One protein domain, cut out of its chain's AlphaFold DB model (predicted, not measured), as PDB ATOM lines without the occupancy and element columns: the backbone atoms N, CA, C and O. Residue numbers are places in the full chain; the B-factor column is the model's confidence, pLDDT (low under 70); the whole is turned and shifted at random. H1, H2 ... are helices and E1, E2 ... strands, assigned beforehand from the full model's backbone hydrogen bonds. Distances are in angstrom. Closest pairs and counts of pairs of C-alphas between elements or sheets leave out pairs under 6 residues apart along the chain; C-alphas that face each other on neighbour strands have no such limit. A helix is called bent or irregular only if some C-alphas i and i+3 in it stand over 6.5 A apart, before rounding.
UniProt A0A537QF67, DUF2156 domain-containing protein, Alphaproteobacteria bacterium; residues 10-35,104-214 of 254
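AT A GLANCE: This is residues 10 to 35 and 104 to 214 of the 254 residues of the protein "DUF2156 domain-containing protein" of Alphaproteobacteria bacterium (UniProt A0A537QF67). A strongly twisted six-stranded sheet forms the core, with H4 and H5 covering one face, the helical hairpin H2 and H3 packed on the other near E2 and E3, and H1 beside edge strand E6. The sheet curls round H4. The printed part has 137 residues with five named helices and six named strands, in the order E1 H1 H2 H3 E2 E3 E4 H4 E5 H5 E6. The sheet order is E2 E3 E4 E5 E1 E6, mixed, and the class is mixed helices and strands. The whole is compact, with a radius of gyration of the C-alphas of 14.7 A and spans of 39 by 34 by 29 A.

IN THESE COORDINATES: The strands are E2, residues 136 to 139; E3, 146 to 152, 19.7 A long; E4, 155 to 159; E5, 186 to 192, 16.6 A; E1, 10 to 14; and E6, 206 to 212, 17.9 A. E1 begins at C-alpha 10 (111.474, 35.551, 13.586), and E6 ends at C-alpha 212 (121.413, 32.953, 4.216). The helices are H4, residues 166 to 182, 25.1 A; H5, 194 to 203; H2, 109 to 120, 16.5 A; H3, 125 to 132; and H1, 22 to 33, 18.5 A. H4 is irregular: C-alphas 167 and 170 are 7.1 A apart.

HOW THE PARTS SIT: E2, E3 and E4 form a meander, each the antiparallel neighbour of the one before, with N 138 and O 147 at 2.9 A and N 157 and O 150 at 2.8 A. E4 and E5 are parallel, with N 156 and O 186 at 2.8 A; E5 and E1 are parallel, with N 11 and O 189 at 2.8 A; E1 and E6 are parallel, with N 208 and O 10 at 2.7 A. E4, H4, E5 is a strand-helix-strand unit, two parallel neighbour strands joined through a helix; E5, H5, E6 is a split one, with E1 between its strands. Both crossovers are right-handed. H4 and H5 lie on the same face of the sheet, and H2 and H3 lie on the opposite face. H4 and H5 only just touch, with 3 pairs of C-alphas within 8 A, made by residues 169 to 173 of H4 alone; the closest C-alphas, of Arg 170 and Ile 199, are 6.6 A apart. H5 runs along the strands at a height over the sheet of 8.8 A. H2 and H3 form a helical hairpin, at a shallow tilt of 13 degrees, opposite ways; their closest C-alphas, of Val 119 and Ala 127, are 5.6 A apart. H1 is on the sheet, only just at its level, at a height of 4.0 A; its closest C-alphas to E6, of Ala 24 and Ile 210, are 6.7 A apart. In H2 and H5 every O i to N i+4 pair is within hydrogen-bond range, against 7 of 8 in H1, 11 of 13 in H4 and 0 of 4 in H3, where 5 of 5 O i to N i+3 pairs are.

THE WHOLE: The C-alphas farthest apart, of Gly 19 and Asp 110, are 41.0 A apart. Residues 36 to 103 are not printed, and C-alphas 35 and 104 are 25.4 A apart across this cut. Of the links that are printed whole, none is long. Mean pLDDT of the printed part is 80.7; residues 10 to 35 and 104 to 106 are under 70.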
ATOM      1  N   VAL A  10     111.069  34.728  14.719       54.88
ATOM      2  CA  VAL A  10     111.474  35.551  13.586       54.88
ATOM      3  C   VAL A  10     112.583  34.810  12.879       54.88
ATOM      4  O   VAL A  10     113.589  34.464  13.491       54.88
ATOM      5  N   PHE A  11     112.404  34.569  11.595       56.44
ATOM      6  CA  PHE A  11     113.326  33.773  10.825       56.44
ATOM      7  C   PHE A  11     114.164  34.643   9.904       56.44
ATOM      8  O   PHE A  11     113.677  35.165   8.902       56.44
ATOM      9  N   LEU A  12     115.426  34.790  10.296       42.56
ATOM     10  CA  LEU A  12     116.418  35.625   9.636       42.56
ATOM     11  C   LEU A  12     116.973  34.970   8.374       42.56
ATOM     12  O   LEU A  12     117.319  33.782   8.391       42.56
ATOM     13  N   CYS A  13     117.145  35.801   7.347       43.00
ATOM     14  CA  CYS A  13     118.022  35.550   6.214       43.00
ATOM     15  C   CYS A  13     119.218  36.517   6.311       43.00
ATOM     16  O   CYS A  13     119.048  37.722   6.138       43.00
ATOM     17  N   SER A  14     120.401  36.015   6.682       36.91
ATOM     18  CA  SER A  14     121.634  36.818   6.786       36.91
ATOM     19  C   SER A  14     122.414  36.764   5.468       36.91
ATOM     20  O   SER A  14     122.328  35.758   4.772       36.91
ATOM     21  N   PRO A  15     123.216  37.768   5.092       35.38
ATOM     22  CA  PRO A  15     124.278  37.546   4.112       35.38
ATOM     23  C   PRO A  15     125.353  36.649   4.762       35.38
ATOM     24  O   PRO A  15     125.860  36.977   5.835       35.38
ATOM     25  N   GLY A  16     125.630  35.475   4.186       34.62
ATOM     26  CA  GLY A  16     126.526  34.449   4.747       34.62
ATOM     27  C   GLY A  16     126.627  33.200   3.854       34.62
ATOM     28  O   GLY A  16     125.762  32.981   3.019       34.62
ATOM     29  N   GLU A  17     127.724  32.450   3.969       36.59
ATOM     30  CA  GLU A  17     128.308  31.552   2.952       36.59
ATOM     31  C   GLU A  17     127.436  30.424   2.339       36.59
ATOM     32  O   GLU A  17     126.512  29.904   2.971       36.59
ATOM     33  N   PRO A  18     127.751  29.990   1.094       36.62
ATOM     34  CA  PRO A  18     126.941  29.042   0.337       36.62
ATOM     35  C   PRO A  18     127.057  27.606   0.862       36.62
ATOM     36  O   PRO A  18     128.092  26.957   0.760       36.62
ATOM     37  N   GLY A  19     125.936  27.054   1.326       42.19
ATOM     38  CA  GLY A  19     125.807  25.615   1.522       42.19
ATOM     39  C   GLY A  19     124.650  25.239   2.436       42.19
ATOM     40  O   GLY A  19     124.716  25.457   3.638       42.19
ATOM     41  N   ARG A  20     123.641  24.556   1.873       43.59
ATOM     42  CA  ARG A  20     122.457  23.954   2.539       43.59
ATOM     43  C   ARG A  20     121.241  24.878   2.705       43.59
ATOM     44  O   ARG A  20     120.836  25.214   3.810       43.59
ATOM     45  N   VAL A  21     120.581  25.189   1.588       46.72
ATOM     46  CA  VAL A  21     119.339  25.993   1.571       46.72
ATOM     47  C   VAL A  21     118.062  25.135   1.434       46.72
ATOM     48  O   VAL A  21     117.002  25.517   1.925       46.72
ATOM     49  N   LEU A  22     118.131  23.925   0.856       41.19
ATOM     50  CA  LEU A  22     116.918  23.156   0.511       41.19
ATOM     51  C   LEU A  22     116.276  22.332   1.650       41.19
ATOM     52  O   LEU A  22     115.107  21.955   1.539       41.19
ATOM     53  N   SER A  23     116.968  22.055   2.760       44.00
ATOM     54  CA  SER A  23     116.395  21.267   3.872       44.00
ATOM     55  C   SER A  23     115.509  22.097   4.814       44.00
ATOM     56  O   SER A  23     114.622  21.554   5.481       44.00
ATOM     57  N   ALA A  24     115.690  23.418   4.834       41.97
ATOM     58  CA  ALA A  24     115.078  24.303   5.819       41.97
ATOM     59  C   ALA A  24     113.597  24.624   5.529       41.97
ATOM     60  O   ALA A  24     112.791  24.680   6.457       41.97
ATOM     61  N   GLN A  25     113.193  24.737   4.257       41.53
ATOM     62  CA  GLN A  25     111.787  24.980   3.883       41.53
ATOM     63  C   GLN A  25     110.868  23.799   4.242       41.53
ATOM     64  O   GLN A  25     109.773  24.002   4.774       41.53
ATOM     65  N   ARG A  26     111.328  22.554   4.036       37.84
ATOM     66  CA  ARG A  26     110.568  21.341   4.403       37.84
ATOM     67  C   ARG A  26     110.516  21.120   5.919       37.84
ATOM     68  O   ARG A  26     109.504  20.631   6.419       37.84
ATOM     69  N   ALA A  27     111.561  21.507   6.654       42.97
ATOM     70  CA  ALA A  27     111.563  21.490   8.118       42.97
ATOM     71  C   ALA A  27     110.646  22.573   8.713       42.97
ATOM     72  O   ALA A  27     109.953  22.305   9.689       42.97
ATOM     73  N   CYS A  28     110.565  23.756   8.094       41.22
ATOM     74  CA  CYS A  28     109.724  24.868   8.544       41.22
ATOM     75  C   CYS A  28     108.221  24.561   8.405       41.22
ATOM     76  O   CYS A  28     107.473  24.733   9.366       41.22
ATOM     77  N   CYS A  29     107.785  23.982   7.275       40.59
ATOM     78  CA  CYS A  29     106.405  23.491   7.136       40.59
ATOM     79  C   CYS A  29     106.071  22.398   8.166       40.59
ATOM     80  O   CYS A  29     104.960  22.356   8.690       40.59
ATOM     81  N   ARG A  30     107.039  21.537   8.511       37.47
ATOM     82  CA  ARG A  30     106.856  20.476   9.514       37.47
ATOM     83  C   ARG A  30     106.836  21.027  10.949       37.47
ATOM     84  O   ARG A  30     106.035  20.561  11.751       37.47
ATOM     85  N   ALA A  31     107.637  22.054  11.242       40.94
ATOM     86  CA  ALA A  31     107.697  22.756  12.528       40.94
ATOM     87  C   ALA A  31     106.479  23.661  12.787       40.94
ATOM     88  O   ALA A  31     106.073  23.826  13.931       40.94
ATOM     89  N   LEU A  32     105.853  24.198  11.734       45.00
ATOM     90  CA  LEU A  32     104.551  24.875  11.820       45.00
ATOM     91  C   LEU A  32     103.402  23.893  12.120       45.00
ATOM     92  O   LEU A  32     102.368  24.294  12.656       45.00
ATOM     93  N   HIS A  33     103.583  22.605  11.806       40.12
ATOM     94  CA  HIS A  33     102.624  21.539  12.108       40.12
ATOM     95  C   HIS A  33     102.802  20.920  13.503       40.12
ATOM     96  O   HIS A  33     101.819  20.443  14.078       40.12
ATOM     97  N   THR A  34     104.008  20.925  14.075       34.12
ATOM     98  CA  THR A  34     104.269  20.397  15.419       34.12
ATOM     99  C   THR A  34     104.143  21.486  16.487       34.12
ATOM    100  O   THR A  34     104.702  22.570  16.386       34.12
ATOM    101  N   ARG A  35     103.435  21.173  17.581       36.97
ATOM    102  CA  ARG A  35     103.237  22.017  18.784       36.97
ATOM    103  C   ARG A  35     104.532  22.529  19.455       36.97
ATOM    104  O   ARG A  35     104.444  23.241  20.447       36.97
ATOM    105  N   SER A 104      89.563  38.699   6.740       51.53
ATOM    106  CA  SER A 104      90.213  39.520   5.721       51.53
ATOM    107  C   SER A 104      90.204  38.702   4.439       51.53
ATOM    108  O   SER A 104      90.686  37.574   4.415       51.53
ATOM    109  N   GLY A 105      89.586  39.214   3.382       59.94
ATOM    110  CA  GLY A 105      89.755  38.618   2.062       59.94
ATOM    111  C   GLY A 105      91.227  38.674   1.649       59.94
ATOM    112  O   GLY A 105      92.015  39.451   2.194       59.94
ATOM    113  N   VAL A 106      91.601  37.840   0.683       65.06
ATOM    114  CA  VAL A 106      92.803  38.082  -0.128       65.06
ATOM    115  C   VAL A 106      92.706  39.495  -0.729       65.06
ATOM    116  O   VAL A 106      91.594  39.983  -0.944       65.06
ATOM    117  N   ALA A 107      93.840  40.174  -0.935       73.38
ATOM    118  CA  ALA A 107      93.850  41.554  -1.423       73.38
ATOM    119  C   ALA A 107      93.015  41.696  -2.713       73.38
ATOM    120  O   ALA A 107      93.260  40.997  -3.695       73.38
ATOM    121  N   GLY A 108      92.007  42.578  -2.685       74.44
ATOM    122  CA  GLY A 108      91.166  42.885  -3.844       74.44
ATOM    123  C   GLY A 108      91.928  43.644  -4.938       74.44
ATOM    124  O   GLY A 108      93.064  44.068  -4.725       74.44
ATOM    125  N   GLY A 109      91.293  43.840  -6.099       78.62
ATOM    126  CA  GLY A 109      91.905  44.496  -7.265       78.62
ATOM    127  C   GLY A 109      92.544  45.850  -6.939       78.62
ATOM    128  O   GLY A 109      93.729  46.036  -7.192       78.62
ATOM    129  N   ASP A 110      91.809  46.738  -6.270       85.19
ATOM    130  CA  ASP A 110      92.289  48.087  -5.932       85.19
ATOM    131  C   ASP A 110      93.496  48.068  -4.982       85.19
ATOM    132  O   ASP A 110      94.437  48.852  -5.118       85.19
ATOM    133  N   ALA A 111      93.507  47.126  -4.034       86.31
ATOM    134  CA  ALA A 111      94.631  46.929  -3.125       86.31
ATOM    135  C   ALA A 111      95.879  46.443  -3.876       86.31
ATOM    136  O   ALA A 111      96.988  46.865  -3.560       86.31
ATOM    137  N   LEU A 112      95.715  45.579  -4.878       89.00
ATOM    138  CA  LEU A 112      96.825  45.096  -5.696       89.00
ATOM    139  C   LEU A 112      97.391  46.192  -6.599       89.00
ATOM    140  O   LEU A 112      98.609  46.282  -6.713       89.00
ATOM    141  N   THR A 113      96.544  47.045  -7.180       91.50
ATOM    142  CA  THR A 113      96.987  48.210  -7.965       91.50
ATOM    143  C   THR A 113      97.846  49.139  -7.112       91.50
ATOM    144  O   THR A 113      98.979  49.446  -7.471       91.50
ATOM    145  N   ARG A 114      97.369  49.488  -5.911       91.31
ATOM    146  CA  ARG A 114      98.142  50.297  -4.961       91.31
ATOM    147  C   ARG A 114      99.447  49.620  -4.542       91.31
ATOM    148  O   ARG A 114     100.484  50.267  -4.422       91.31
ATOM    149  N   ALA A 115      99.409  48.313  -4.284       92.69
ATOM    150  CA  ALA A 115     100.615  47.567  -3.954       92.69
ATOM    151  C   ALA A 115     101.617  47.600  -5.116       92.69
ATOM    152  O   ALA A 115     102.799  47.792  -4.863       92.69
ATOM    153  N   ALA A 116     101.159  47.479  -6.366       93.12
ATOM    154  CA  ALA A 116     102.007  47.559  -7.554       93.12
ATOM    155  C   ALA A 116     102.719  48.915  -7.675       93.12
ATOM    156  O   ALA A 116     103.914  48.934  -7.960       93.12
ATOM    157  N   GLU A 117     102.041  50.024  -7.376       94.12
ATOM    158  CA  GLU A 117     102.655  51.362  -7.354       94.12
ATOM    159  C   GLU A 117     103.790  51.457  -6.323       94.12
ATOM    160  O   GLU A 117     104.888  51.918  -6.633       94.12
ATOM    161  N   ILE A 118     103.552  50.961  -5.104       94.25
ATOM    162  CA  ILE A 118     104.560  50.953  -4.034       94.25
ATOM    163  C   ILE A 118     105.714  49.997  -4.381       94.25
ATOM    164  O   ILE A 118     106.879  50.296  -4.120       94.25
ATOM    165  N   VAL A 119     105.411  48.839  -4.976       94.62
ATOM    166  CA  VAL A 119     106.402  47.836  -5.399       94.62
ATOM    167  C   VAL A 119     107.308  48.394  -6.493       94.62
ATOM    168  O   VAL A 119     108.517  48.205  -6.404       94.62
ATOM    169  N   ALA A 120     106.757  49.116  -7.472       92.81
ATOM    170  CA  ALA A 120     107.521  49.708  -8.570       92.81
ATOM    171  C   ALA A 120     108.588  50.708  -8.089       92.81
ATOM    172  O   ALA A 120     109.614  50.883  -8.739       92.81
ATOM    173  N   GLN A 121     108.365  51.341  -6.936       92.31
ATOM    174  CA  GLN A 121     109.300  52.286  -6.317       92.31
ATOM    175  C   GLN A 121     110.235  51.622  -5.293       92.31
ATOM    176  O   GLN A 121     111.143  52.264  -4.761       92.31
ATOM    177  N   SER A 122     110.014  50.345  -4.978       92.00
ATOM    178  CA  SER A 122     110.765  49.638  -3.949       92.00
ATOM    179  C   SER A 122     112.073  49.072  -4.506       92.00
ATOM    180  O   SER A 122     112.057  48.351  -5.502       92.00
ATOM    181  N   PRO A 123     113.213  49.261  -3.817       90.06
ATOM    182  CA  PRO A 123     114.470  48.611  -4.192       90.06
ATOM    183  C   PRO A 123     114.476  47.100  -3.887       90.06
ATOM    184  O   PRO A 123     115.425  46.392  -4.220       90.06
ATOM    185  N   GLN A 124     113.450  46.580  -3.207       90.19
ATOM    186  CA  GLN A 124     113.397  45.189  -2.769       90.19
ATOM    187  C   GLN A 124     112.705  44.303  -3.812       90.19
ATOM    188  O   GLN A 124     111.481  44.293  -3.906       90.19
ATOM    189  N   ALA A 125     113.460  43.447  -4.509       90.75
ATOM    190  CA  ALA A 125     112.901  42.521  -5.506       90.75
ATOM    191  C   ALA A 125     111.809  41.581  -4.946       90.75
ATOM    192  O   ALA A 125     110.878  41.208  -5.659       90.75
ATOM    193  N   ARG A 126     111.885  41.226  -3.652       90.81
ATOM    194  CA  ARG A 126     110.871  40.408  -2.960       90.81
ATOM    195  C   ARG A 126     109.500  41.079  -2.870       90.81
ATOM    196  O   ARG A 126     108.515  40.363  -2.706       90.81
ATOM    197  N   ALA A 127     109.418  42.401  -3.007       93.06
ATOM    198  CA  ALA A 127     108.155  43.132  -2.993       93.06
ATOM    199  C   ALA A 127     107.206  42.656  -4.114       93.06
ATOM    200  O   ALA A 127     105.998  42.591  -3.900       93.06
ATOM    201  N   ASN A 128     107.749  42.188  -5.247       93.31
ATOM    202  CA  ASN A 128     106.976  41.609  -6.354       93.31
ATOM    203  C   ASN A 128     106.130  40.393  -5.947       93.31
ATOM    204  O   ASN A 128     105.109  40.115  -6.571       93.31
ATOM    205  N   LEU A 129     106.493  39.685  -4.869       92.69
ATOM    206  CA  LEU A 129     105.695  38.563  -4.373       92.69
ATOM    207  C   LEU A 129     104.296  39.001  -3.924       92.69
ATOM    208  O   LEU A 129     103.389  38.173  -3.931       92.69
ATOM    209  N   ALA A 130     104.100  40.270  -3.555       91.94
ATOM    210  CA  ALA A 130     102.789  40.807  -3.205       91.94
ATOM    211  C   ALA A 130     101.797  40.765  -4.384       91.94
ATOM    212  O   ALA A 130     100.591  40.684  -4.162       91.94
ATOM    213  N   LEU A 131     102.295  40.757  -5.627       91.19
ATOM    214  CA  LEU A 131     101.483  40.801  -6.848       91.19
ATOM    215  C   LEU A 131     100.908  39.435  -7.253       91.19
ATOM    216  O   LEU A 131     100.040  39.370  -8.118       91.19
ATOM    217  N   LEU A 132     101.328  38.349  -6.592       89.44
ATOM    218  CA  LEU A 132     100.881  36.977  -6.875       89.44
ATOM    219  C   LEU A 132      99.437  36.675  -6.434       89.44
ATOM    220  O   LEU A 132      98.953  35.569  -6.657       89.44
ATOM    221  N   ARG A 133      98.736  37.641  -5.820       86.31
ATOM    222  CA  ARG A 133      97.321  37.538  -5.397       86.31
ATOM    223  C   ARG A 133      96.998  36.350  -4.479       86.31
ATOM    224  O   ARG A 133      95.849  35.955  -4.354       86.31
ATOM    225  N   ASP A 134      97.996  35.788  -3.818       87.12
ATOM    226  CA  ASP A 134      97.891  34.689  -2.851       87.12
ATOM    227  C   ASP A 134      98.022  35.184  -1.400       87.12
ATOM    228  O   ASP A 134      97.764  34.450  -0.443       87.12
ATOM    229  N   LYS A 135      98.435  36.443  -1.229       89.06
ATOM    230  CA  LYS A 135      98.740  37.063   0.059       89.06
ATOM    231  C   LYS A 135      97.757  38.173   0.397       89.06
ATOM    232  O   LYS A 135      97.161  38.827  -0.458       89.06
ATOM    233  N   ARG A 136      97.599  38.383   1.698       91.81
ATOM    234  CA  ARG A 136      96.911  39.540   2.265       91.81
ATOM    235  C   ARG A 136      97.915  40.675   2.398       91.81
ATOM    236  O   ARG A 136      99.104  40.432   2.609       91.81
ATOM    237  N   ILE A 137      97.425  41.902   2.281       93.06
ATOM    238  CA  ILE A 137      98.248  43.109   2.334       93.06
ATOM    239  C   ILE A 137      97.684  44.023   3.418       93.06
ATOM    240  O   ILE A 137      96.501  44.359   3.392       93.06
ATOM    241  N   LEU A 138      98.531  44.402   4.372       93.25
ATOM    242  CA  LEU A 138      98.237  45.414   5.381       93.25
ATOM    243  C   LEU A 138      98.965  46.701   5.003       93.25
ATOM    244  O   LEU A 138     100.194  46.733   5.029       93.25
ATOM    245  N   PHE A 139      98.220  47.749   4.662       94.44
ATOM    246  CA  PHE A 139      98.787  49.057   4.348       94.44
ATOM    247  C   PHE A 139      98.997  49.896   5.604       94.44
ATOM    248  O   PHE A 139      98.191  49.869   6.535       94.44
ATOM    249  N   HIS A 140     100.052  50.704   5.576       94.56
ATOM    250  CA  HIS A 140     100.236  51.785   6.527       94.56
ATOM    251  C   HIS A 140      99.151  52.858   6.292       94.56
ATOM    252  O   HIS A 140      98.804  53.102   5.133       94.56
ATOM    253  N   PRO A 141      98.643  53.560   7.323       89.50
ATOM    254  CA  PRO A 141      97.630  54.607   7.148       89.50
ATOM    255  C   PRO A 141      98.048  55.748   6.209       89.50
ATOM    256  O   PRO A 141      97.212  56.288   5.493       89.50
ATOM    257  N   ALA A 142      99.342  56.093   6.176       89.62
ATOM    258  CA  ALA A 142      99.874  57.076   5.224       89.62
ATOM    259  C   ALA A 142      99.949  56.540   3.785       89.62
ATOM    260  O   ALA A 142     100.057  57.320   2.846       89.62
ATOM    261  N   GLY A 143      99.855  55.219   3.602       88.75
ATOM    262  CA  GLY A 143      99.670  54.635   2.284       88.75
ATOM    263  C   GLY A 143     100.919  54.496   1.427       88.75
ATOM    264  O   GLY A 143     100.798  54.161   0.255       88.75
ATOM    265  N   ASP A 144     102.076  54.753   2.025       91.88
ATOM    266  CA  ASP A 144     103.423  54.746   1.455       91.88
ATOM    267  C   ASP A 144     104.170  53.428   1.718       91.88
ATOM    268  O   ASP A 144     105.324  53.264   1.327       91.88
ATOM    269  N   GLY A 145     103.531  52.474   2.395       94.12
ATOM    270  CA  GLY A 145     104.127  51.187   2.716       94.12
ATOM    271  C   GLY A 145     103.103  50.140   3.123       94.12
ATOM    272  O   GLY A 145     101.960  50.454   3.467       94.12
ATOM    273  N   PHE A 146     103.519  48.880   3.076       95.31
ATOM    274  CA  PHE A 146     102.677  47.745   3.419       95.31
ATOM    275  C   PHE A 146     103.481  46.536   3.905       95.31
ATOM    276  O   PHE A 146     104.689  46.425   3.696       95.31
ATOM    277  N   VAL A 147     102.780  45.593   4.533       95.25
ATOM    278  CA  VAL A 147     103.290  44.264   4.881       95.25
ATOM    279  C   VAL A 147     102.424  43.213   4.201       95.25
ATOM    280  O   VAL A 147     101.195  43.295   4.239       95.25
ATOM    281  N   MET A 148     103.059  42.216   3.588       94.00
ATOM    282  CA  MET A 148     102.366  41.065   3.010       94.00
ATOM    283  C   MET A 148     102.400  39.869   3.963       94.00
ATOM    284  O   MET A 148     103.440  39.540   4.539       94.00
ATOM    285  N   PHE A 149     101.262  39.200   4.127       94.19
ATOM    286  CA  PHE A 149     101.141  38.064   5.034       94.19
ATOM    287  C   PHE A 149     100.113  37.038   4.550       94.19
ATOM    288  O   PHE A 149      99.187  37.344   3.801       94.19
ATOM    289  N   GLY A 150     100.281  35.796   4.990       91.44
ATOM    290  CA  GLY A 150      99.297  34.725   4.858       91.44
ATOM    291  C   GLY A 150      98.772  34.309   6.228       91.44
ATOM    292  O   GLY A 150      99.421  34.547   7.246       91.44
ATOM    293  N   ILE A 151      97.608  33.666   6.273       89.31
ATOM    294  CA  ILE A 151      97.074  33.109   7.519       89.31
ATOM    295  C   ILE A 151      96.955  31.602   7.378       89.31
ATOM    296  O   ILE A 151      96.259  31.102   6.498       89.31
ATOM    297  N   VAL A 152      97.616  30.884   8.283       84.88
ATOM    298  CA  VAL A 152      97.544  29.427   8.384       84.88
ATOM    299  C   VAL A 152      97.093  29.076   9.796       84.88
ATOM    300  O   VAL A 152      97.812  29.304  10.769       84.88
ATOM    301  N   ARG A 153      95.887  28.510   9.924       84.19
ATOM    302  CA  ARG A 153      95.217  28.270  11.216       84.19
ATOM    303  C   ARG A 153      95.092  29.570  12.025       84.19
ATOM    304  O   ARG A 153      94.297  30.430  11.671       84.19
ATOM    305  N   ARG A 154      95.867  29.707  13.105       83.56
ATOM    306  CA  ARG A 154      95.917  30.901  13.966       83.56
ATOM    307  C   ARG A 154      97.173  31.735  13.726       83.56
ATOM    308  O   ARG A 154      97.325  32.769  14.359       83.56
ATOM    309  N   SER A 155      98.077  31.293  12.860       87.25
ATOM    310  CA  SER A 155      99.359  31.952  12.634       87.25
ATOM    311  C   SER A 155      99.259  32.911  11.460       87.25
ATOM    312  O   SER A 155      98.884  32.511  10.358       87.25
ATOM    313  N   TRP A 156      99.609  34.167  11.701       92.94
ATOM    314  CA  TRP A 156      99.735  35.202  10.684       92.94
ATOM    315  C   TRP A 156     101.194  35.247  10.268       92.94
ATOM    316  O   TRP A 156     102.047  35.707  11.020       92.94
ATOM    317  N   VAL A 157     101.484  34.690   9.101       93.56
ATOM    318  CA  VAL A 157     102.843  34.512   8.600       93.56
ATOM    319  C   VAL A 157     103.169  35.657   7.655       93.56
ATOM    320  O   VAL A 157     102.700  35.688   6.519       93.56
ATOM    321  N   VAL A 158     103.980  36.592   8.132       94.88
ATOM    322  CA  VAL A 158     104.580  37.659   7.330       94.88
ATOM    323  C   VAL A 158     105.703  37.090   6.495       94.88
ATOM    324  O   VAL A 158     106.530  36.328   7.001       94.88
ATOM    325  N   LEU A 159     105.747  37.490   5.229       91.56
ATOM    326  CA  LEU A 159     106.798  37.095   4.308       91.56
ATOM    327  C   LEU A 159     107.697  38.291   3.997       91.56
ATOM    328  O   LEU A 159     107.251  39.244   3.365       91.56
ATOM    329  N   GLY A 160     108.970  38.196   4.375       91.44
ATOM    330  CA  GLY A 160     109.965  39.233   4.112       91.44
ATOM    331  C   GLY A 160     109.803  40.491   4.966       91.44
ATOM    332  O   GLY A 160     109.009  40.539   5.908       91.44
ATOM    333  N   ASP A 161     110.606  41.500   4.637       93.81
ATOM    334  CA  ASP A 161     110.600  42.798   5.306       93.81
ATOM    335  C   ASP A 161     109.381  43.642   4.897       93.81
ATOM    336  O   ASP A 161     108.821  43.426   3.819       93.81
ATOM    337  N   PRO A 162     108.963  44.622   5.722       95.56
ATOM    338  CA  PRO A 162     107.992  45.622   5.301       95.56
ATOM    339  C   PRO A 162     108.454  46.366   4.040       95.56
ATOM    340  O   PRO A 162     109.631  46.702   3.880       95.56
ATOM    341  N   ILE A 163     107.504  46.656   3.157       95.25
ATOM    342  CA  ILE A 163     107.737  47.378   1.911       95.25
ATOM    343  C   ILE A 163     107.375  48.845   2.146       95.25
ATOM    344  O   ILE A 163     106.326  49.140   2.716       95.25
ATOM    345  N   GLY A 164     108.240  49.762   1.712       93.50
ATOM    346  CA  GLY A 164     108.083  51.209   1.898       93.50
ATOM    347  C   GLY A 164     109.187  51.828   2.769       93.50
ATOM    348  O   GLY A 164     110.165  51.148   3.110       93.50
ATOM    349  N   PRO A 165     109.060  53.117   3.138       93.88
ATOM    350  CA  PRO A 165     110.087  53.850   3.871       93.88
ATOM    351  C   PRO A 165     110.424  53.202   5.217       93.88
ATOM    352  O   PRO A 165     109.529  52.845   5.984       93.88
ATOM    353  N   PHE A 166     111.716  53.129   5.556       93.69
ATOM    354  CA  PHE A 166     112.189  52.501   6.799       93.69
ATOM    355  C   PHE A 166     111.537  53.088   8.065       93.69
ATOM    356  O   PHE A 166     111.249  52.362   9.016       93.69
ATOM    357  N   ALA A 167     111.219  54.387   8.052       94.00
ATOM    358  CA  ALA A 167     110.513  55.065   9.139       94.00
ATOM    359  C   ALA A 167     109.135  54.448   9.458       94.00
ATOM    360  O   ALA A 167     108.690  54.521  10.598       94.00
ATOM    361  N   ARG A 168     108.477  53.808   8.480       94.00
ATOM    362  CA  ARG A 168     107.154  53.177   8.638       94.00
ATOM    363  C   ARG A 168     107.213  51.749   9.161       94.00
ATOM    364  O   ARG A 168     106.200  51.225   9.612       94.00
ATOM    365  N   TRP A 169     108.375  51.100   9.100       94.94
ATOM    366  CA  TRP A 169     108.484  49.662   9.353       94.94
ATOM    367  C   TRP A 169     108.033  49.288  10.758       94.94
ATOM    368  O   TRP A 169     107.297  48.323  10.934       94.94
ATOM    369  N   ARG A 170     108.442  50.066  11.767       94.88
ATOM    370  CA  ARG A 170     108.035  49.821  13.154       94.88
ATOM    371  C   ARG A 170     106.519  49.893  13.311       94.88
ATOM    372  O   ARG A 170     105.944  49.002  13.927       94.88
ATOM    373  N   ASP A 171     105.895  50.923  12.755       94.69
ATOM    374  CA  ASP A 171     104.459  51.156  12.904       94.69
ATOM    375  C   ASP A 171     103.654  50.065  12.196       94.69
ATOM    376  O   ASP A 171     102.743  49.499  12.794       94.69
ATOM    377  N   LEU A 172     104.067  49.677  10.987       95.38
ATOM    378  CA  LEU A 172     103.493  48.556  10.237       95.38
ATOM    379  C   LEU A 172     103.566  47.229  11.001       95.38
ATOM    380  O   LEU A 172     102.576  46.503  11.096       95.38
ATOM    381  N   LEU A 173     104.736  46.903  11.558       94.50
ATOM    382  CA  LEU A 173     104.926  45.676  12.330       94.50
ATOM    383  C   LEU A 173     104.072  45.693  13.604       94.50
ATOM    384  O   LEU A 173     103.398  44.709  13.901       94.50
ATOM    385  N   CYS A 174     104.049  46.812  14.331       93.38
ATOM    386  CA  CYS A 174     103.208  46.983  15.517       93.38
ATOM    387  C   CYS A 174     101.715  46.867  15.185       93.38
ATOM    388  O   CYS A 174     100.988  46.190  15.910       93.38
ATOM    389  N   GLN A 175     101.265  47.489  14.093       94.19
ATOM    390  CA  GLN A 175      99.886  47.406  13.620       94.19
ATOM    391  C   GLN A 175      99.509  45.950  13.344       94.19
ATOM    392  O   GLN A 175      98.541  45.453  13.911       94.19
ATOM    393  N   LEU A 176     100.333  45.229  12.582       93.75
ATOM    394  CA  LEU A 176     100.099  43.817  12.302       93.75
ATOM    395  C   LEU A 176     100.040  42.974  13.585       93.75
ATOM    396  O   LEU A 176      99.178  42.108  13.716       93.75
ATOM    397  N   ILE A 177     100.949  43.201  14.535       93.00
ATOM    398  CA  ILE A 177     100.975  42.472  15.810       93.00
ATOM    399  C   ILE A 177      99.696  42.741  16.606       93.00
ATOM    400  O   ILE A 177      99.104  41.800  17.143       93.00
ATOM    401  N   ASN A 178      99.249  43.996  16.662       91.50
ATOM    402  CA  ASN A 178      98.015  44.385  17.336       91.50
ATOM    403  C   ASN A 178      96.796  43.733  16.675       91.50
ATOM    404  O   ASN A 178      95.995  43.105  17.371       91.50
ATOM    405  N   ASP A 179      96.702  43.797  15.347       90.19
ATOM    406  CA  ASP A 179      95.616  43.193  14.571       90.19
ATOM    407  C   ASP A 179      95.581  41.679  14.791       90.19
ATOM    408  O   ASP A 179      94.549  41.117  15.164       90.19
ATOM    409  N   THR A 180      96.740  41.029  14.686       89.81
ATOM    410  CA  THR A 180      96.886  39.588  14.909       89.81
ATOM    411  C   THR A 180      96.462  39.199  16.327       89.81
ATOM    412  O   THR A 180      95.697  38.250  16.514       89.81
ATOM    413  N   THR A 181      96.925  39.937  17.340       86.75
ATOM    414  CA  THR A 181      96.633  39.643  18.753       86.75
ATOM    415  C   THR A 181      95.162  39.892  19.085       86.75
ATOM    416  O   THR A 181      94.559  39.111  19.824       86.75
ATOM    417  N   SER A 182      94.556  40.935  18.510       85.38
ATOM    418  CA  SER A 182      93.130  41.241  18.681       85.38
ATOM    419  C   SER A 182      92.228  40.119  18.154       85.38
ATOM    420  O   SER A 182      91.204  39.813  18.761       85.38
ATOM    421  N   GLN A 183      92.670  39.430  17.097       84.75
ATOM    422  CA  GLN A 183      91.988  38.281  16.495       84.75
ATOM    423  C   GLN A 183      92.378  36.938  17.142       84.75
ATOM    424  O   GLN A 183      91.996  35.871  16.666       84.75
ATOM    425  N   GLY A 184      93.147  36.961  18.237       82.06
ATOM    426  CA  GLY A 184      93.603  35.754  18.933       82.06
ATOM    427  C   GLY A 184      94.569  34.891  18.112       82.06
ATOM    428  O   GLY A 184      94.680  33.681  18.370       82.06
ATOM    429  N   GLY A 185      95.226  35.486  17.118       86.25
ATOM    430  CA  GLY A 185      96.252  34.863  16.294       86.25
ATOM    431  C   GLY A 185      97.661  35.007  16.871       86.25
ATOM    432  O   GLY A 185      97.877  35.626  17.911       86.25
ATOM    433  N   TRP A 186      98.627  34.435  16.157       88.62
ATOM    434  CA  TRP A 186     100.050  34.458  16.482       88.62
ATOM    435  C   TRP A 186     100.831  35.071  15.317       88.62
ATOM    436  O   TRP A 186     100.829  34.482  14.233       88.62
ATOM    437  N   PRO A 187     101.488  36.226  15.497       92.69
ATOM    438  CA  PRO A 187     102.304  36.813  14.441       92.69
ATOM    439  C   PRO A 187     103.590  36.000  14.268       92.69
ATOM    440  O   PRO A 187     104.236  35.646  15.247       92.69
ATOM    441  N   VAL A 188     103.972  35.691  13.034       93.00
ATOM    442  CA  VAL A 188     105.195  34.951  12.686       93.00
ATOM    443  C   VAL A 188     105.875  35.676  11.534       93.00
ATOM    444  O   VAL A 188     105.217  36.022  10.559       93.00
ATOM    445  N   PHE A 189     107.189  35.879  11.615       94.06
ATOM    446  CA  PHE A 189     107.948  36.611  10.597       94.06
ATOM    447  C   PHE A 189     108.927  35.676   9.894       94.06
ATOM    448  O   PHE A 189     109.844  35.150  10.527       94.06
ATOM    449  N   LEU A 190     108.731  35.449   8.595       92.50
ATOM    450  CA  LEU A 190     109.498  34.490   7.806       92.50
ATOM    451  C   LEU A 190     110.345  35.180   6.737       92.50
ATOM    452  O   LEU A 190     109.822  35.889   5.880       92.50
ATOM    453  N   GLY A 191     111.649  34.892   6.737       89.44
ATOM    454  CA  GLY A 191     112.567  35.380   5.706       89.44
ATOM    455  C   GLY A 191     112.801  36.886   5.779       89.44
ATOM    456  O   GLY A 191     112.990  37.514   4.741       89.44
ATOM    457  N   VAL A 192     112.755  37.450   6.987       91.62
ATOM    458  CA  VAL A 192     113.064  38.862   7.225       91.62
ATOM    459  C   VAL A 192     114.572  39.095   7.218       91.62
ATOM    460  O   VAL A 192     115.357  38.226   7.617       91.62
ATOM    461  N   GLY A 193     114.971  40.280   6.780       90.56
ATOM    462  CA  GLY A 193     116.328  40.778   6.879       90.56
ATOM    463  C   GLY A 193     116.689  41.208   8.300       90.56
ATOM    464  O   GLY A 193     115.876  41.242   9.231       90.56
ATOM    465  N   GLU A 194     117.958  41.571   8.470       91.44
ATOM    466  CA  GLU A 194     118.520  41.932   9.771       91.44
ATOM    467  C   GLU A 194     117.848  43.170  10.385       91.44
ATOM    468  O   GLU A 194     117.613  43.226  11.593       91.44
ATOM    469  N   ALA A 195     117.498  44.158   9.559       92.12
ATOM    470  CA  ALA A 195     116.901  45.406  10.021       92.12
ATOM    471  C   ALA A 195     115.507  45.188  10.634       92.12
ATOM    472  O   ALA A 195     115.250  45.639  11.752       92.12
ATOM    473  N   ALA A 196     114.631  44.437   9.958       92.50
ATOM    474  CA  ALA A 196     113.317  44.100  10.497       92.50
ATOM    475  C   ALA A 196     113.432  43.176  11.718       92.50
ATOM    476  O   ALA A 196     112.751  43.390  12.719       92.50
ATOM    477  N   ALA A 197     114.355  42.210  11.707       92.12
ATOM    478  CA  ALA A 197     114.578  41.347  12.862       92.12
ATOM    479  C   ALA A 197     115.066  42.107  14.104       92.12
ATOM    480  O   ALA A 197     114.626  41.798  15.213       92.12
ATOM    481  N   LYS A 198     115.919  43.130  13.942       93.75
ATOM    482  CA  LYS A 198     116.312  44.038  15.034       93.75
ATOM    483  C   LYS A 198     115.102  44.770  15.613       93.75
ATOM    484  O   LYS A 198     115.003  44.901  16.832       93.75
ATOM    485  N   ILE A 199     114.176  45.224  14.767       94.00
ATOM    486  CA  ILE A 199     112.922  45.846  15.218       94.00
ATOM    487  C   ILE A 199     112.081  44.827  15.997       94.00
ATOM    488  O   ILE A 199     111.701  45.102  17.134       94.00
ATOM    489  N   CYS A 200     111.860  43.631  15.449       91.50
ATOM    490  CA  CYS A 200     111.077  42.585  16.110       91.50
ATOM    491  C   CYS A 200     111.695  42.148  17.448       91.50
ATOM    492  O   CYS A 200     110.976  41.982  18.433       91.50
ATOM    493  N   SER A 201     113.022  42.027  17.525       93.00
ATOM    494  CA  SER A 201     113.732  41.701  18.767       93.00
ATOM    495  C   SER A 201     113.492  42.751  19.855       93.00
ATOM    496  O   SER A 201     113.194  42.391  20.992       93.00
ATOM    497  N   LYS A 202     113.513  44.045  19.502       92.31
ATOM    498  CA  LYS A 202     113.182  45.137  20.436       92.31
ATOM    499  C   LYS A 202     111.732  45.092  20.927       92.31
ATOM    500  O   LYS A 202     111.459  45.563  22.025       92.31
ATOM    501  N   ILE A 203     110.816  44.542  20.128       89.81
ATOM    502  CA  ILE A 203     109.397  44.368  20.487       89.81
ATOM    503  C   ILE A 203     109.187  43.111  21.365       89.81
ATOM    504  O   ILE A 203     108.124  42.942  21.956       89.81
ATOM    505  N   GLY A 204     110.205  42.256  21.519       88.50
ATOM    506  CA  GLY A 204     110.162  41.061  22.371       88.50
ATOM    507  C   GLY A 204     110.025  39.742  21.609       88.50
ATOM    508  O   GLY A 204     109.737  38.710  22.215       88.50
ATOM    509  N   PHE A 205     110.229  39.743  20.289       91.25
ATOM    510  CA  PHE A 205     110.211  38.520  19.488       91.25
ATOM    511  C   PHE A 205     111.538  37.765  19.574       91.25
ATOM    512  O   PHE A 205     112.620  38.357  19.596       91.25
ATOM    513  N   ALA A 206     111.454  36.435  19.558       89.44
ATOM    514  CA  ALA A 206     112.624  35.573  19.534       89.44
ATOM    515  C   ALA A 206     113.119  35.410  18.095       89.44
ATOM    516  O   ALA A 206     112.384  34.970  17.214       89.44
ATOM    517  N   VAL A 207     114.386  35.721  17.852       90.12
ATOM    518  CA  VAL A 207     114.960  35.673  16.507       90.12
ATOM    519  C   VAL A 207     115.808  34.414  16.322       90.12
ATOM    520  O   VAL A 207     116.648  34.081  17.156       90.12
ATOM    521  N   ARG A 208     115.591  33.704  15.214       91.31
ATOM    522  CA  ARG A 208     116.296  32.483  14.818       91.31
ATOM    523  C   ARG A 208     116.766  32.596  13.367       91.31
ATOM    524  O   ARG A 208     115.984  32.900  12.478       91.31
ATOM    525  N   ARG A 209     118.032  32.290  13.092       87.56
ATOM    526  CA  ARG A 209     118.542  32.177  11.714       87.56
ATOM    527  C   ARG A 209     118.032  30.888  11.067       87.56
ATOM    528  O   ARG A 209     118.179  29.825  11.665       87.56
ATOM    529  N   ILE A 210     117.418  30.993   9.883       86.69
ATOM    530  CA  ILE A 210     117.050  29.822   9.056       86.69
ATOM    531  C   ILE A 210     118.138  29.510   8.042       86.69
ATOM    532  O   ILE A 210     118.383  28.346   7.741       86.69
ATOM    533  N   GLY A 211     118.758  30.547   7.496       86.81
ATOM    534  CA  GLY A 211     119.735  30.416   6.437       86.81
ATOM    535  C   GLY A 211     120.154  31.782   5.939       86.81
ATOM    536  O   GLY A 211     119.894  32.795   6.596       86.81
ATOM    537  N   ASP A 212     120.760  31.779   4.762       87.62
ATOM    538  CA  ASP A 212     121.413  32.953   4.216       87.62
ATOM    539  C   ASP A 212     120.906  33.318   2.825       87.62
ATOM    540  O   ASP A 212     120.411  32.472   2.076       87.62
ATOM    541  N   GLN A 213     121.019  34.603   2.499       85.50
ATOM    542  CA  GLN A 213     120.746  35.136   1.175       85.50
ATOM    543  C   GLN A 213     122.064  35.508   0.510       85.50
ATOM    544  O   GLN A 213     122.793  36.371   0.998       85.50
ATOM    545  N   ALA A 214     122.333  34.893  -0.638       88.00
ATOM    546  CA  ALA A 214     123.412  35.328  -1.507       88.00
ATOM    547  C   ALA A 214     123.014  36.652  -2.173       88.00
ATOM    548  O   ALA A 214     121.998  36.727  -2.869       88.00
TER     549      ALA A 214